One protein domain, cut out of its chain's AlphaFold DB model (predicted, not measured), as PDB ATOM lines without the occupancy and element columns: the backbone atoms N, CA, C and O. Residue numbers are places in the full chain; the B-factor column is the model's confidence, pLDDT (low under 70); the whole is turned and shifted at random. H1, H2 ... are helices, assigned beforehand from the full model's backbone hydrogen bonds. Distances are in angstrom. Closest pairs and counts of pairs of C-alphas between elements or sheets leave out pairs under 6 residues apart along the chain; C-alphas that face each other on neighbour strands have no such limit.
ATOM      1  N   ALA A 347     -16.200 -52.328  36.070       83.75
ATOM      2  CA  ALA A 347     -16.105 -52.980  34.768       83.75
ATOM      3  C   ALA A 347     -14.640 -53.327  34.488       83.75
ATOM      4  O   ALA A 347     -13.750 -52.508  34.718       83.75
ATOM      5  N   ASN A 348     -14.376 -54.545  34.008       84.69
ATOM      6  CA  ASN A 348     -13.019 -55.041  33.733       84.69
ATOM      7  C   ASN A 348     -12.053 -54.868  34.926       84.69
ATOM      8  O   ASN A 348     -10.901 -54.472  34.756       84.69
ATOM      9  N   GLY A 349     -12.549 -55.102  36.148       84.19
ATOM     10  CA  GLY A 349     -11.771 -54.972  37.386       84.19
ATOM     11  C   GLY A 349     -11.465 -53.533  37.822       84.19
ATOM     12  O   GLY A 349     -10.710 -53.348  38.772       84.19
ATOM     13  N   LYS A 350     -12.031 -52.513  37.163       88.25
ATOM     14  CA  LYS A 350     -11.828 -51.096  37.498       88.25
ATOM     15  C   LYS A 350     -13.139 -50.398  37.835       88.25
ATOM     16  O   LYS A 350     -14.152 -50.608  37.172       88.25
ATOM     17  N   TRP A 351     -13.097 -49.522  38.830       88.31
ATOM     18  CA  TRP A 351     -14.186 -48.630  39.202       88.31
ATOM     19  C   TRP A 351     -14.486 -47.640  38.076       88.31
ATOM     20  O   TRP A 351     -13.651 -46.793  37.736       88.31
ATOM     21  N   ILE A 352     -15.695 -47.743  37.522       87.50
ATOM     22  CA  ILE A 352     -16.199 -46.863  36.458       87.50
ATOM     23  C   ILE A 352     -16.943 -45.645  37.012       87.50
ATOM     24  O   ILE A 352     -17.045 -44.628  36.332       87.50
ATOM     25  N   TRP A 353     -17.422 -45.711  38.258       86.62
ATOM     26  CA  TRP A 353     -17.966 -44.541  38.939       86.62
ATOM     27  C   TRP A 353     -16.836 -43.532  39.212       86.62
ATOM     28  O   TRP A 353     -15.813 -43.918  39.785       86.62
ATOM     29  N   PRO A 354     -16.982 -42.255  38.809       83.69
ATOM     30  CA  PRO A 354     -15.910 -41.265  38.935       83.69
ATOM     31  C   PRO A 354     -15.576 -40.880  40.384       83.69
ATOM     32  O   PRO A 354     -14.520 -40.293  40.607       83.69
ATOM     33  N   GLY A 355     -16.425 -41.232  41.353       84.31
ATOM     34  CA  GLY A 355     -16.300 -40.783  42.737       84.31
ATOM     35  C   GLY A 355     -17.008 -39.453  42.988       84.31
ATOM     36  O   GLY A 355     -17.682 -38.916  42.108       84.31
ATOM     37  N   LEU A 356     -16.860 -38.936  44.207       84.56
ATOM     38  CA  LEU A 356     -17.236 -37.564  44.557       84.56
ATOM     39  C   LEU A 356     -15.992 -36.678  44.510       84.56
ATOM     40  O   LEU A 356     -14.932 -37.095  44.985       84.56
ATOM     41  N   ASN A 357     -16.123 -35.456  43.996       83.25
ATOM     42  CA  ASN A 357     -15.047 -34.472  44.114       83.25
ATOM     43  C   ASN A 357     -14.898 -33.978  45.569       83.25
ATOM     44  O   ASN A 357     -15.741 -34.257  46.423       83.25
ATOM     45  N   ASP A 358     -13.831 -33.231  45.860       81.94
ATOM     46  CA  ASP A 358     -13.513 -32.799  47.229       81.94
ATOM     47  C   ASP A 358     -14.619 -31.950  47.873       81.94
ATOM     48  O   ASP A 358     -14.908 -32.097  49.064       81.94
ATOM     49  N   GLU A 359     -15.287 -31.095  47.094       76.56
ATOM     50  CA  GLU A 359     -16.391 -30.268  47.586       76.56
ATOM     51  C   GLU A 359     -17.622 -31.128  47.917       76.56
ATOM     52  O   GLU A 359     -18.237 -30.984  48.976       76.56
ATOM     53  N   GLU A 360     -17.977 -32.055  47.027       78.50
ATOM     54  CA  GLU A 360     -19.074 -33.003  47.220       78.50
ATOM     55  C   GLU A 360     -18.818 -33.933  48.410       78.50
ATOM     56  O   GLU A 360     -19.732 -34.184  49.201       78.50
ATOM     57  N   TRP A 361     -17.579 -34.405  48.570       82.88
ATOM     58  CA  TRP A 361     -17.150 -35.239  49.690       82.88
ATOM     59  C   TRP A 361     -17.261 -34.488  51.018       82.88
ATOM     60  O   TRP A 361     -17.870 -34.986  51.969       82.88
ATOM     61  N   ALA A 362     -16.765 -33.249  51.074       78.56
ATOM     62  CA  ALA A 362     -16.841 -32.412  52.267       78.56
ATOM     63  C   ALA A 362     -18.293 -32.192  52.733       78.56
ATOM     64  O   ALA A 362     -18.579 -32.221  53.934       78.56
ATOM     65  N   ARG A 363     -19.243 -32.059  51.796       75.50
ATOM     66  CA  ARG A 363     -20.678 -31.913  52.113       75.50
ATOM     67  C   ARG A 363     -21.285 -33.142  52.788       75.50
ATOM     68  O   ARG A 363     -22.279 -32.991  53.499       75.50
ATOM     69  N   LYS A 364     -20.714 -34.339  52.609       75.88
ATOM     70  CA  LYS A 364     -21.192 -35.568  53.270       75.88
ATOM     71  C   LYS A 364     -20.861 -35.612  54.761       75.88
ATOM     72  O   LYS A 364     -21.502 -36.370  55.483       75.88
ATOM     73  N   LYS A 365     -19.909 -34.793  55.234       80.38
ATOM     74  CA  LYS A 365     -19.479 -34.736  56.645       80.38
ATOM     75  C   LYS A 365     -19.060 -36.108  57.210       80.38
ATOM     76  O   LYS A 365     -19.262 -36.378  58.394       80.38
ATOM     77  N   ILE A 366     -18.488 -36.969  56.364       82.62
ATOM     78  CA  ILE A 366     -17.912 -38.260  56.762       82.62
ATOM     79  C   ILE A 366     -16.472 -37.996  57.237       82.62
ATOM     80  O   ILE A 366     -15.700 -37.397  56.486       82.62
ATOM     81  N   PRO A 367     -16.079 -38.406  58.458       77.94
ATOM     82  CA  PRO A 367     -14.798 -38.037  59.065       77.94
ATOM     83  C   PRO A 367     -13.622 -38.893  58.553       77.94
ATOM     84  O   PRO A 367     -12.787 -39.335  59.334       77.94
ATOM     85  N   VAL A 368     -13.551 -39.145  57.243       83.69
ATOM     86  CA  VAL A 368     -12.472 -39.917  56.607       83.69
ATOM     87  C   VAL A 368     -11.874 -39.107  55.462       83.69
ATOM     88  O   VAL A 368     -12.594 -38.539  54.636       83.69
ATOM     89  N   LYS A 369     -10.540 -39.042  55.430       83.12
ATOM     90  CA  LYS A 369      -9.759 -38.385  54.378       83.12
ATOM     91  C   LYS A 369      -9.009 -39.434  53.567       83.12
ATOM     92  O   LYS A 369      -8.591 -40.445  54.126       83.12
ATOM     93  N   ARG A 370      -8.810 -39.147  52.280       88.50
ATOM     94  CA  ARG A 370      -7.948 -39.933  51.394       88.50
ATOM     95  C   ARG A 370      -6.536 -40.008  51.969       88.50
ATOM     96  O   ARG A 370      -5.991 -38.981  52.389       88.50
ATOM     97  N   LEU A 371      -5.943 -41.198  51.979       87.88
ATOM     98  CA  LEU A 371      -4.545 -41.356  52.377       87.88
ATOM     99  C   LEU A 371      -3.628 -40.889  51.239       87.88
ATOM    100  O   LEU A 371      -3.921 -41.102  50.067       87.88
ATOM    101  N   GLN A 372      -2.489 -40.275  51.566       86.44
ATOM    102  CA  GLN A 372      -1.549 -39.782  50.545       86.44
ATOM    103  C   GLN A 372      -0.988 -40.899  49.652       86.44
ATOM    104  O   GLN A 372      -0.629 -40.652  48.507       86.44
ATOM    105  N   THR A 373      -0.918 -42.124  50.172       90.06
ATOM    106  CA  THR A 373      -0.406 -43.311  49.473       90.06
ATOM    107  C   THR A 373      -1.460 -44.023  48.627       90.06
ATOM    108  O   THR A 373      -1.165 -45.040  48.009       90.06
ATOM    109  N   GLU A 374      -2.703 -43.549  48.645       88.94
ATOM    110  CA  GLU A 374      -3.840 -44.244  48.058       88.94
ATOM    111  C   GLU A 374      -4.065 -43.827  46.604       88.94
ATOM    112  O   GLU A 374      -4.244 -42.641  46.307       88.94
ATOM    113  N   ASP A 375      -4.096 -44.801  45.695       92.69
ATOM    114  CA  ASP A 375      -4.423 -44.552  44.293       92.69
ATOM    115  C   ASP A 375      -5.912 -44.210  44.084       92.69
ATOM    116  O   ASP A 375      -6.755 -44.333  44.976       92.69
ATOM    117  N   ASP A 376      -6.249 -43.745  42.880       90.06
ATOM    118  CA  ASP A 376      -7.610 -43.304  42.565       90.06
ATOM    119  C   ASP A 376      -8.644 -44.438  42.600       90.06
ATOM    120  O   ASP A 376      -9.815 -44.191  42.884       90.06
ATOM    121  N   GLN A 377      -8.254 -45.675  42.285       92.12
ATOM    122  CA  GLN A 377      -9.176 -46.814  42.245       92.12
ATOM    123  C   GLN A 377      -9.551 -47.260  43.657       92.12
ATOM    124  O   GLN A 377     -10.725 -47.490  43.952       92.12
ATOM    125  N   THR A 378      -8.557 -47.308  44.535       91.38
ATOM    126  CA  THR A 378      -8.712 -47.599  45.956       91.38
ATOM    127  C   THR A 378      -9.552 -46.512  46.618       91.38
ATOM    128  O   THR A 378     -10.548 -46.825  47.272       91.38
ATOM    129  N   TRP A 379      -9.271 -45.239  46.315       91.75
ATOM    130  CA  TRP A 379     -10.054 -44.138  46.866       91.75
ATOM    131  C   TRP A 379     -11.515 -44.153  46.406       91.75
ATOM    132  O   TRP A 379     -12.413 -43.966  47.224       91.75
ATOM    133  N   ARG A 380     -11.797 -44.452  45.129       91.31
ATOM    134  CA  ARG A 380     -13.182 -44.616  44.640       91.31
ATOM    135  C   ARG A 380     -13.914 -45.740  45.368       91.31
ATOM    136  O   ARG A 380     -15.073 -45.562  45.746       91.31
ATOM    137  N   SER A 381     -13.235 -46.862  45.606       90.25
ATOM    138  CA  SER A 381     -13.775 -47.957  46.414       90.25
ATOM    139  C   SER A 381     -14.109 -47.491  47.829       90.25
ATOM    140  O   SER A 381     -15.228 -47.702  48.302       90.25
ATOM    141  N   HIS A 382     -13.185 -46.804  48.501       91.00
ATOM    142  CA  HIS A 382     -13.412 -46.286  49.849       91.00
ATOM    143  C   HIS A 382     -14.547 -45.267  49.901       91.00
ATOM    144  O   HIS A 382     -15.425 -45.394  50.754       91.00
ATOM    145  N   GLN A 383     -14.592 -44.308  48.973       90.25
ATOM    146  CA  GLN A 383     -15.693 -43.348  48.881       90.25
ATOM    147  C   GLN A 383     -17.039 -44.065  48.758       90.25
ATOM    148  O   GLN A 383     -17.981 -43.722  49.474       90.25
ATOM    149  N   PHE A 384     -17.124 -45.076  47.889       89.19
ATOM    150  CA  PHE A 384     -18.352 -45.835  47.685       89.19
ATOM    151  C   PHE A 384     -18.802 -46.522  48.977       89.19
ATOM    152  O   PHE A 384     -19.938 -46.323  49.406       89.19
ATOM    153  N   HIS A 385     -17.915 -47.275  49.632       89.38
ATOM    154  CA  HIS A 385     -18.247 -47.981  50.872       89.38
ATOM    155  C   HIS A 385     -18.641 -47.018  51.989       89.38
ATOM    156  O   HIS A 385     -19.655 -47.218  52.649       89.38
ATOM    157  N   LEU A 386     -17.890 -45.933  52.166       89.00
ATOM    158  CA  LEU A 386     -18.154 -44.937  53.199       89.00
ATOM    159  C   LEU A 386     -19.516 -44.264  53.022       89.00
ATOM    160  O   LEU A 386     -20.223 -44.093  54.008       89.00
ATOM    161  N   ILE A 387     -19.921 -43.934  51.793       84.31
ATOM    162  CA  ILE A 387     -21.248 -43.352  51.528       84.31
ATOM    163  C   ILE A 387     -22.374 -44.336  51.868       84.31
ATOM    164  O   ILE A 387     -23.434 -43.901  52.311       84.31
ATOM    165  N   HIS A 388     -22.150 -45.639  51.683       84.88
ATOM    166  CA  HIS A 388     -23.169 -46.666  51.913       84.88
ATOM    167  C   HIS A 388     -23.172 -47.227  53.339       84.88
ATOM    168  O   HIS A 388     -24.193 -47.754  53.760       84.88
ATOM    169  N   GLN A 389     -22.077 -47.115  54.095       86.25
ATOM    170  CA  GLN A 389     -22.008 -47.601  55.479       86.25
ATOM    171  C   GLN A 389     -22.177 -46.477  56.510       86.25
ATOM    172  O   GLN A 389     -22.751 -46.678  57.579       86.25
ATOM    173  N   SER A 390     -21.659 -45.278  56.219       80.69
ATOM    174  CA  SER A 390     -21.541 -44.218  57.219       80.69
ATOM    175  C   SER A 390     -22.915 -43.682  57.588       80.69
ATOM    176  O   SER A 390     -23.560 -43.012  56.783       80.69
ATOM    177  N   ARG A 391     -23.309 -43.907  58.847       75.06
ATOM    178  CA  ARG A 391     -24.596 -43.482  59.414       75.06
ATOM    179  C   ARG A 391     -25.802 -44.128  58.742       75.06
ATOM    180  O   ARG A 391     -26.896 -43.611  58.907       75.06
ATOM    181  N   VAL A 392     -25.644 -45.241  58.026       80.62
ATOM    182  CA  VAL A 392     -26.786 -45.941  57.419       80.62
ATOM    183  C   VAL A 392     -27.295 -47.008  58.384       80.62
ATOM    184  O   VAL A 392     -26.533 -47.889  58.771       80.62
ATOM    185  N   ARG A 393     -28.558 -46.921  58.819       83.31
ATOM    186  CA  ARG A 393     -29.180 -47.908  59.723       83.31
ATOM    187  C   ARG A 393     -29.478 -49.215  58.986       83.31
ATOM    188  O   ARG A 393     -29.676 -49.227  57.773       83.31
ATOM    189  N   LEU A 394     -29.543 -50.315  59.736       83.69
ATOM    190  CA  LEU A 394     -30.017 -51.590  59.202       83.69
ATOM    191  C   LEU A 394     -31.461 -51.462  58.703       83.69
ATOM    192  O   LEU A 394     -32.337 -50.962  59.409       83.69
ATOM    193  N   VAL A 395     -31.702 -51.943  57.484       79.44
ATOM    194  CA  VAL A 395     -33.039 -52.035  56.887       79.44
ATOM    195  C   VAL A 395     -33.579 -53.463  57.007       79.44
ATOM    196  O   VAL A 395     -32.783 -54.406  57.086       79.44
ATOM    197  N   PRO A 396     -34.913 -53.664  56.996       80.56
ATOM    198  CA  PRO A 396     -35.498 -55.002  56.976       80.56
ATOM    199  C   PRO A 396     -34.872 -55.877  55.880       80.56
ATOM    200  O   PRO A 396     -34.801 -55.480  54.720       80.56
ATOM    201  N   GLY A 397     -34.397 -57.065  56.264       82.31
ATOM    202  CA  GLY A 397     -33.692 -57.997  55.375       82.31
ATOM    203  C   GLY A 397     -32.164 -58.009  55.521       82.31
ATOM    204  O   GLY A 397     -31.543 -58.966  55.066       82.31
ATOM    205  N   ILE A 398     -31.558 -57.024  56.196       85.56
ATOM    206  CA  ILE A 398     -30.130 -57.040  56.564       85.56
ATOM    207  C   ILE A 398     -30.001 -57.330  58.059       85.56
ATOM    208  O   ILE A 398     -30.477 -56.564  58.892       85.56
ATOM    209  N   THR A 399     -29.353 -58.443  58.408       83.00
ATOM    210  CA  THR A 399     -29.283 -58.938  59.795       83.00
ATOM    211  C   THR A 399     -27.944 -58.688  60.485       83.00
ATOM    212  O   THR A 399     -27.856 -58.794  61.705       83.00
ATOM    213  N   SER A 400     -26.890 -58.384  59.733       86.19
ATOM    214  CA  SER A 400     -25.543 -58.112  60.241       86.19
ATOM    215  C   SER A 400     -25.250 -56.617  60.186       86.19
ATOM    216  O   SER A 400     -25.500 -55.980  59.169       86.19
ATOM    217  N   GLY A 401     -24.695 -56.058  61.259       87.06
ATOM    218  CA  GLY A 401     -24.319 -54.646  61.362       87.06
ATOM    219  C   GLY A 401     -23.315 -54.415  62.486       87.06
ATOM    220  O   GLY A 401     -22.885 -55.362  63.152       87.06
ATOM    221  N   ASN A 402     -22.941 -53.157  62.708       87.25
ATOM    222  CA  ASN A 402     -22.114 -52.780  63.851       87.25
ATOM    223  C   ASN A 402     -22.930 -52.755  65.161       87.25
ATOM    224  O   ASN A 402     -24.155 -52.885  65.164       87.25
ATOM    225  N   ALA A 403     -22.247 -52.554  66.291       85.56
ATOM    226  CA  ALA A 403     -22.874 -52.504  67.616       85.56
ATOM    227  C   ALA A 403     -23.922 -51.382  67.769       85.56
ATOM    228  O   ALA A 403     -24.754 -51.432  68.669       85.56
ATOM    229  N   GLN A 404     -23.895 -50.378  66.890       84.19
ATOM    230  CA  GLN A 404     -24.828 -49.253  66.855       84.19
ATOM    231  C   GLN A 404     -26.035 -49.510  65.932       84.19
ATOM    232  O   GLN A 404     -26.831 -48.601  65.702       84.19
ATOM    233  N   GLY A 405     -26.178 -50.722  65.377       85.88
ATOM    234  CA  GLY A 405     -27.267 -51.065  64.458       85.88
ATOM    235  C   GLY A 405     -27.160 -50.375  63.093       85.88
ATOM    236  O   GLY A 405     -28.172 -50.151  62.427       85.88
ATOM    237  N   GLN A 406     -25.944 -50.006  62.688       87.69
ATOM    238  CA  GLN A 406     -25.642 -49.431  61.378       87.69
ATOM    239  C   GLN A 406     -24.973 -50.463  60.467       87.69
ATOM    240  O   GLN A 406     -24.454 -51.483  60.930       87.69
ATOM    241  N   LEU A 407     -24.970 -50.185  59.165       88.38
ATOM    242  CA  LEU A 407     -24.287 -51.006  58.177       88.38
ATOM    243  C   LEU A 407     -22.777 -51.068  58.451       88.38
ATOM    244  O   LEU A 407     -22.126 -50.084  58.801       88.38
ATOM    245  N   SER A 408     -22.224 -52.259  58.263       90.06
ATOM    246  CA  SER A 408     -20.805 -52.593  58.361       90.06
ATOM    247  C   SER A 408     -20.399 -53.481  57.186       90.06
ATOM    248  O   SER A 408     -21.239 -53.914  56.400       90.06
ATOM    249  N   CYS A 409     -19.114 -53.819  57.065       89.06
ATOM    250  CA  CYS A 409     -18.631 -54.695  55.989       89.06
ATOM    251  C   CYS A 409     -19.395 -56.035  55.948       89.06
ATOM    252  O   CYS A 409     -19.782 -56.513  54.884       89.06
ATOM    253  N   SER A 410     -19.686 -56.600  57.126       88.81
ATOM    254  CA  SER A 410     -20.464 -57.834  57.295       88.81
ATOM    255  C   SER A 410     -21.939 -57.714  56.896       88.81
ATOM    256  O   SER A 410     -22.596 -58.737  56.724       88.81
ATOM    257  N   SER A 411     -22.478 -56.500  56.744       89.62
ATOM    258  CA  SER A 411     -23.842 -56.274  56.247       89.62
ATOM    259  C   SER A 411     -23.989 -56.649  54.774       89.62
ATOM    260  O   SER A 411     -25.057 -57.080  54.346       89.62
ATOM    261  N   CYS A 412     -22.916 -56.487  53.997       88.00
ATOM    262  CA  CYS A 412     -22.930 -56.686  52.548       88.00
ATOM    263  C   CYS A 412     -22.113 -57.905  52.104       88.00
ATOM    264  O   CYS A 412     -22.422 -58.490  51.069       88.00
ATOM    265  N   HIS A 413     -21.105 -58.312  52.879       88.25
ATOM    266  CA  HIS A 413     -20.215 -59.417  52.534       88.25
ATOM    267  C   HIS A 413     -20.349 -60.593  53.500       88.25
ATOM    268  O   HIS A 413     -20.352 -60.406  54.717       88.25
ATOM    269  N   ARG A 414     -20.360 -61.818  52.956       86.69
ATOM    270  CA  ARG A 414     -20.196 -63.049  53.751       86.69
ATOM    271  C   ARG A 414     -18.733 -63.382  54.033       86.69
ATOM    272  O   ARG A 414     -18.440 -63.975  55.063       86.69
ATOM    273  N   SER A 415     -17.834 -63.000  53.126       84.38
ATOM    274  CA  SER A 415     -16.382 -63.127  53.268       84.38
ATOM    275  C   SER A 415     -15.697 -61.860  52.762       84.38
ATOM    276  O   SER A 415     -16.133 -61.281  51.764       84.38
ATOM    277  N   LEU A 416     -14.641 -61.432  53.457       82.50
ATOM    278  CA  LEU A 416     -13.803 -60.292  53.068       82.50
ATOM    279  C   LEU A 416     -12.500 -60.725  52.385       82.50
ATOM    280  O   LEU A 416     -11.862 -59.899  51.739       82.50
ATOM    281  N   ASP A 417     -12.135 -62.004  52.497       80.06
ATOM    282  CA  ASP A 417     -10.925 -62.560  51.896       80.06
ATOM    283  C   ASP A 417     -11.153 -64.023  51.448       80.06
ATOM    284  O   ASP A 417     -11.291 -64.909  52.295       80.06
ATOM    285  N   PRO A 418     -11.281 -64.299  50.133       77.00
ATOM    286  CA  PRO A 418     -11.467 -63.311  49.077       77.00
ATOM    287  C   PRO A 418     -12.819 -62.585  49.243       77.00
ATOM    288  O   PRO A 418     -13.774 -63.164  49.775       77.00
ATOM    289  N   PRO A 419     -12.926 -61.324  48.794       71.62
ATOM    290  CA  PRO A 419     -14.144 -60.540  48.942       71.62
ATOM    291  C   PRO A 419     -15.309 -61.151  48.152       71.62
ATOM    292  O   PRO A 419     -15.223 -61.371  46.944       71.62
ATOM    293  N   ASP A 420     -16.422 -61.406  48.841       79.81
ATOM    294  CA  ASP A 420     -17.667 -61.896  48.243       79.81
ATOM    295  C   ASP A 420     -18.310 -60.812  47.367       79.81
ATOM    296  O   ASP A 420     -18.706 -59.758  47.868       79.81
ATOM    297  N   LEU A 421     -18.426 -61.084  46.063       73.25
ATOM    298  CA  LEU A 421     -19.000 -60.174  45.064       73.25
ATOM    299  C   LEU A 421     -20.467 -60.478  44.726       73.25
ATOM    300  O   LEU A 421     -21.111 -59.691  44.032       73.25
ATOM    301  N   VAL A 422     -21.007 -61.605  45.198       73.50
ATOM    302  CA  VAL A 422     -22.367 -62.054  44.872       73.50
ATOM    303  C   VAL A 422     -23.368 -61.501  45.883       73.50
ATOM    304  O   VAL A 422     -24.370 -60.907  45.481       73.50
ATOM    305  N   THR A 423     -23.087 -61.630  47.183       80.38
ATOM    306  CA  THR A 423     -23.989 -61.148  48.247       80.38
ATOM    307  C   THR A 423     -24.266 -59.642  48.169       80.38
ATOM    308  O   THR A 423     -25.442 -59.270  48.246       80.38
ATOM    309  N   PRO A 424     -23.269 -58.764  47.918       84.31
ATOM    310  CA  PRO A 424     -23.506 -57.325  47.839       84.31
ATOM    311  C   PRO A 424     -24.558 -56.936  46.804       84.31
ATOM    312  O   PRO A 424     -25.351 -56.037  47.059       84.31
ATOM    313  N   ARG A 425     -24.634 -57.629  45.659       79.31
ATOM    314  CA  ARG A 425     -25.639 -57.325  44.629       79.31
ATOM    315  C   ARG A 425     -27.061 -57.540  45.151       79.31
ATOM    316  O   ARG A 425     -27.936 -56.715  44.892       79.31
ATOM    317  N   THR A 426     -27.287 -58.613  45.906       79.19
ATOM    318  CA  THR A 426     -28.582 -58.887  46.543       79.19
ATOM    319  C   THR A 426     -28.868 -57.880  47.658       79.19
ATOM    320  O   THR A 426     -29.973 -57.343  47.716       79.19
ATOM    321  N   THR A 427     -27.869 -57.548  48.485       84.81
ATOM    322  CA  THR A 427     -28.007 -56.564  49.571       84.81
ATOM    323  C   THR A 427     -28.309 -55.160  49.046       84.81
ATOM    324  O   THR A 427     -29.208 -54.500  49.561       84.81
ATOM    325  N   CYS A 428     -27.644 -54.717  47.971       82.62
ATOM    326  CA  CYS A 428     -27.950 -53.453  47.295       82.62
ATOM    327  C   CYS A 428     -29.424 -53.389  46.883       82.62
ATOM    328  O   CYS A 428     -30.053 -52.335  46.982       82.62
ATOM    329  N   GLY A 429     -30.006 -54.515  46.468       79.62
ATOM    330  CA  GLY A 429     -31.406 -54.561  46.090       79.62
ATOM    331  C   GLY A 429     -32.380 -54.243  47.224       79.62
ATOM    332  O   GLY A 429     -33.435 -53.675  46.970       79.62
ATOM    333  N   LEU A 430     -32.027 -54.486  48.483       80.50
ATOM    334  CA  LEU A 430     -32.925 -54.181  49.601       80.50
ATOM    335  C   LEU A 430     -33.199 -52.675  49.751       80.50
ATOM    336  O   LEU A 430     -34.265 -52.292  50.223       80.50
ATOM    337  N   CYS A 431     -32.274 -51.823  49.294       77.75
ATOM    338  CA  CYS A 431     -32.441 -50.367  49.303       77.75
ATOM    339  C   CYS A 431     -32.751 -49.791  47.912       77.75
ATOM    340  O   CYS A 431     -33.503 -48.825  47.795       77.75
ATOM    341  N   HIS A 432     -32.154 -50.353  46.858       77.75
ATOM    342  CA  HIS A 432     -32.156 -49.775  45.512       77.75
ATOM    343  C   HIS A 432     -33.069 -50.484  44.513       77.75
ATOM    344  O   HIS A 432     -33.180 -49.999  43.386       77.75
ATOM    345  N   ASN A 433     -33.660 -51.627  44.864       74.94
ATOM    346  CA  ASN A 433     -34.498 -52.394  43.944       74.94
ATOM    347  C   ASN A 433     -35.917 -51.821  43.853       74.94
ATOM    348  O   ASN A 433     -36.294 -50.895  44.577       74.94
ATOM    349  N   GLY A 434     -36.686 -52.395  42.932       72.44
ATOM    350  CA  GLY A 434     -38.063 -52.062  42.631       72.44
ATOM    351  C   GLY A 434     -38.926 -51.789  43.860       72.44
ATOM    352  O   GLY A 434     -38.801 -52.411  44.912       72.44
ATOM    353  N   ARG A 435     -39.834 -50.832  43.696       75.12
ATOM    354  CA  ARG A 435     -40.754 -50.358  44.724       75.12
ATOM    355  C   ARG A 435     -42.160 -50.766  44.326       75.12
ATOM    356  O   ARG A 435     -42.587 -50.472  43.211       75.12
ATOM    357  N   VAL A 436     -42.877 -51.394  45.248       73.12
ATOM    358  CA  VAL A 436     -44.309 -51.676  45.122       73.12
ATOM    359  C   VAL A 436     -45.052 -50.748  46.074       73.12
ATOM    360  O   VAL A 436     -44.593 -50.483  47.183       73.12
ATOM    361  N   ASP A 437     -46.168 -50.198  45.619       69.56
ATOM    362  CA  ASP A 437     -47.072 -49.436  46.470       69.56
ATOM    363  C   ASP A 437     -47.863 -50.408  47.354       69.56
ATOM    364  O   ASP A 437     -48.620 -51.236  46.852       69.56
ATOM    365  N   GLU A 438     -47.687 -50.321  48.671       66.75
ATOM    366  CA  GLU A 438     -48.282 -51.271  49.624       66.75
ATOM    367  C   GLU A 438     -49.819 -51.247  49.642       66.75
ATOM    368  O   GLU A 438     -50.442 -52.247  49.984       66.75
ATOM    369  N   LYS A 439     -50.447 -50.126  49.266       64.44
ATOM    370  CA  LYS A 439     -51.910 -49.968  49.307       64.44
ATOM    371  C   LYS A 439     -52.597 -50.506  48.054       64.44
ATOM    372  O   LYS A 439     -53.679 -51.072  48.145       64.44
ATOM    373  N   SER A 440     -51.993 -50.295  46.889       73.50
ATOM    374  CA  SER A 440     -52.558 -50.673  45.586       73.50
ATOM    375  C   SER A 440     -51.960 -51.957  45.010       73.50
ATOM    376  O   SER A 440     -52.488 -52.487  44.036       73.50
ATOM    377  N   GLY A 441     -50.843 -52.442  45.562       75.94
ATOM    378  CA  GLY A 441     -50.093 -53.585  45.035       75.94
ATOM    379  C   GLY A 441     -49.388 -53.306  43.703       75.94
ATOM    380  O   GLY A 441     -48.844 -54.219  43.081       75.94
ATOM    381  N   ARG A 442     -49.394 -52.055  43.227       73.44
ATOM    382  CA  ARG A 442     -48.855 -51.686  41.918       73.44
ATOM    383  C   ARG A 442     -47.335 -51.547  41.965       73.44
ATOM    384  O   ARG A 442     -46.777 -50.920  42.864       73.44
ATOM    385  N   VAL A 443     -46.658 -52.075  40.946       74.44
ATOM    386  CA  VAL A 443     -45.209 -51.910  40.765       74.44
ATOM    387  C   VAL A 443     -44.909 -50.471  40.320       74.44
ATOM    388  O   VAL A 443     -45.183 -50.085  39.178       74.44
ATOM    389  N   LEU A 444     -44.344 -49.671  41.225       70.81
ATOM    390  CA  LEU A 444     -43.926 -48.289  40.974       70.81
ATOM    391  C   LEU A 444     -42.597 -48.240  40.225       70.81
ATOM    392  O   LEU A 444     -42.459 -47.514  39.242       70.81
ATOM    393  N   ILE A 445     -41.644 -49.054  40.676       73.06
ATOM    394  CA  ILE A 445     -40.327 -49.234  40.063       73.06
ATOM    395  C   ILE A 445     -40.156 -50.733  39.845       73.06
ATOM    396  O   ILE A 445     -40.351 -51.512  40.776       73.06
ATOM    397  N   VAL A 446     -39.848 -51.135  38.613       70.94
ATOM    398  CA  VAL A 446     -39.676 -52.550  38.252       70.94
ATOM    399  C   VAL A 446     -38.490 -53.137  39.018       70.94
ATOM    400  O   VAL A 446     -37.534 -52.423  39.324       70.94
ATOM    401  N   ALA A 447     -38.546 -54.436  39.315       71.12
ATOM    402  CA  ALA A 447     -37.388 -55.161  39.818       71.12
ATOM    403  C   ALA A 447     -36.163 -54.944  38.902       71.12
ATOM    404  O   ALA A 447     -36.285 -54.758  37.690       71.12
ATOM    405  N   ASP A 448     -34.987 -54.905  39.511       65.94
ATOM    406  CA  ASP A 448     -33.679 -54.616  38.929       65.94
ATOM    407  C   ASP A 448     -33.545 -53.223  38.287       65.94
ATOM    408  O   ASP A 448     -32.628 -52.970  37.500       65.94
ATOM    409  N   LYS A 449     -34.436 -52.282  38.631       69.81
ATOM    410  CA  LYS A 449     -34.299 -50.857  38.297       69.81
ATOM    411  C   LYS A 449     -33.948 -50.043  39.535       69.81
ATOM    412  O   LYS A 449     -34.461 -50.295  40.619       69.81
ATOM    413  N   ALA A 450     -33.081 -49.049  39.345       71.50
ATOM    414  CA  ALA A 450     -32.604 -48.198  40.423       71.50
ATOM    415  C   ALA A 450     -33.741 -47.352  41.012       71.50
ATOM    416  O   ALA A 450     -34.366 -46.549  40.318       71.50
ATOM    417  N   ASN A 451     -33.963 -47.487  42.316       75.50
ATOM    418  CA  ASN A 451     -34.810 -46.586  43.075       75.50
ATOM    419  C   ASN A 451     -34.054 -45.286  43.371       75.50
ATOM    420  O   ASN A 451     -33.340 -45.182  44.362       75.50
ATOM    421  N   CYS A 452     -34.218 -44.264  42.529       72.62
ATOM    422  CA  CYS A 452     -33.490 -43.002  42.681       72.62
ATOM    423  C   CYS A 452     -33.709 -42.329  44.050       72.62
ATOM    424  O   CYS A 452     -32.826 -41.616  44.516       72.62
ATOM    425  N   THR A 453     -34.831 -42.590  44.731       70.88
ATOM    426  CA  THR A 453     -35.125 -42.012  46.059       70.88
ATOM    427  C   THR A 453     -34.352 -42.636  47.208       70.88
ATOM    428  O   THR A 453     -34.298 -42.048  48.285       70.88
ATOM    429  N   SER A 454     -33.707 -43.787  46.996       68.12
ATOM    430  CA  SER A 454     -32.836 -44.380  48.013       68.12
ATOM    431  C   SER A 454     -31.526 -43.602  48.182       68.12
ATOM    432  O   SER A 454     -30.907 -43.675  49.240       68.12
ATOM    433  N   CYS A 455     -31.110 -42.842  47.160       68.50
ATOM    434  CA  CYS A 455     -29.812 -42.155  47.121       68.50
ATOM    435  C   CYS A 455     -29.850 -40.692  46.683       68.50
ATOM    436  O   CYS A 455     -28.846 -39.999  46.845       68.50
TER     437      CYS A 455
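What this domain is: This is residues 347 to 455 of the 473 residues of the protein "FHA domain-containing protein" of Acidobacteria bacterium (UniProt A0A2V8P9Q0). What is the shape? Little regular structure: an elongated domain rich in loops, with H1 and H2 side by side, short H3 packed on H4, and residues 433 to 455 looping out to one end. What is printed? There are 109 residues with four named helices, H1 to H4 in order, and no named strand; the class is all helix, with 35 residues in named elements. How spread is it? It is only just compact, close to loose, with a radius of gyration of the C-alphas of 15.7 A and spans of 52 by 33 by 29 A.

How they stand to each other: How do H1, residues 358 to 364, and H2, residues 376 to 389, stand? They are close but not clearly touching, C-alphas 364 and 387 being closest at 8.0 A, and run the same way at a shallow tilt of 15 degrees. What of H3, residues 409 to 412, and H4, residues 423 to 432? They touch, closest at C-alphas 412 and 424, 4.8 A apart; H4 is apart from H1 and H2. Are O i to N i+4 pairs within hydrogen-bond range? Every one is in H2, 2 of 3 in H1 and 4 of 6 in H4; H3 is too short.

Where its parts are: Where does H1 begin? C-alpha 358 is at (-13.513, -32.799, 47.229). How long are H2 and H4? They measure 19.8 A and 14.3 A, and H4 ends at C-alpha 432, (-32.156, -49.775, 45.512).

The domain as a whole: Which links are long? Those from H1 to H2 and H2 to H3 are; the printed part has no cut. Where is pLDDT under 70? At residues 437 to 439, 448 to 449 and 454 to 455.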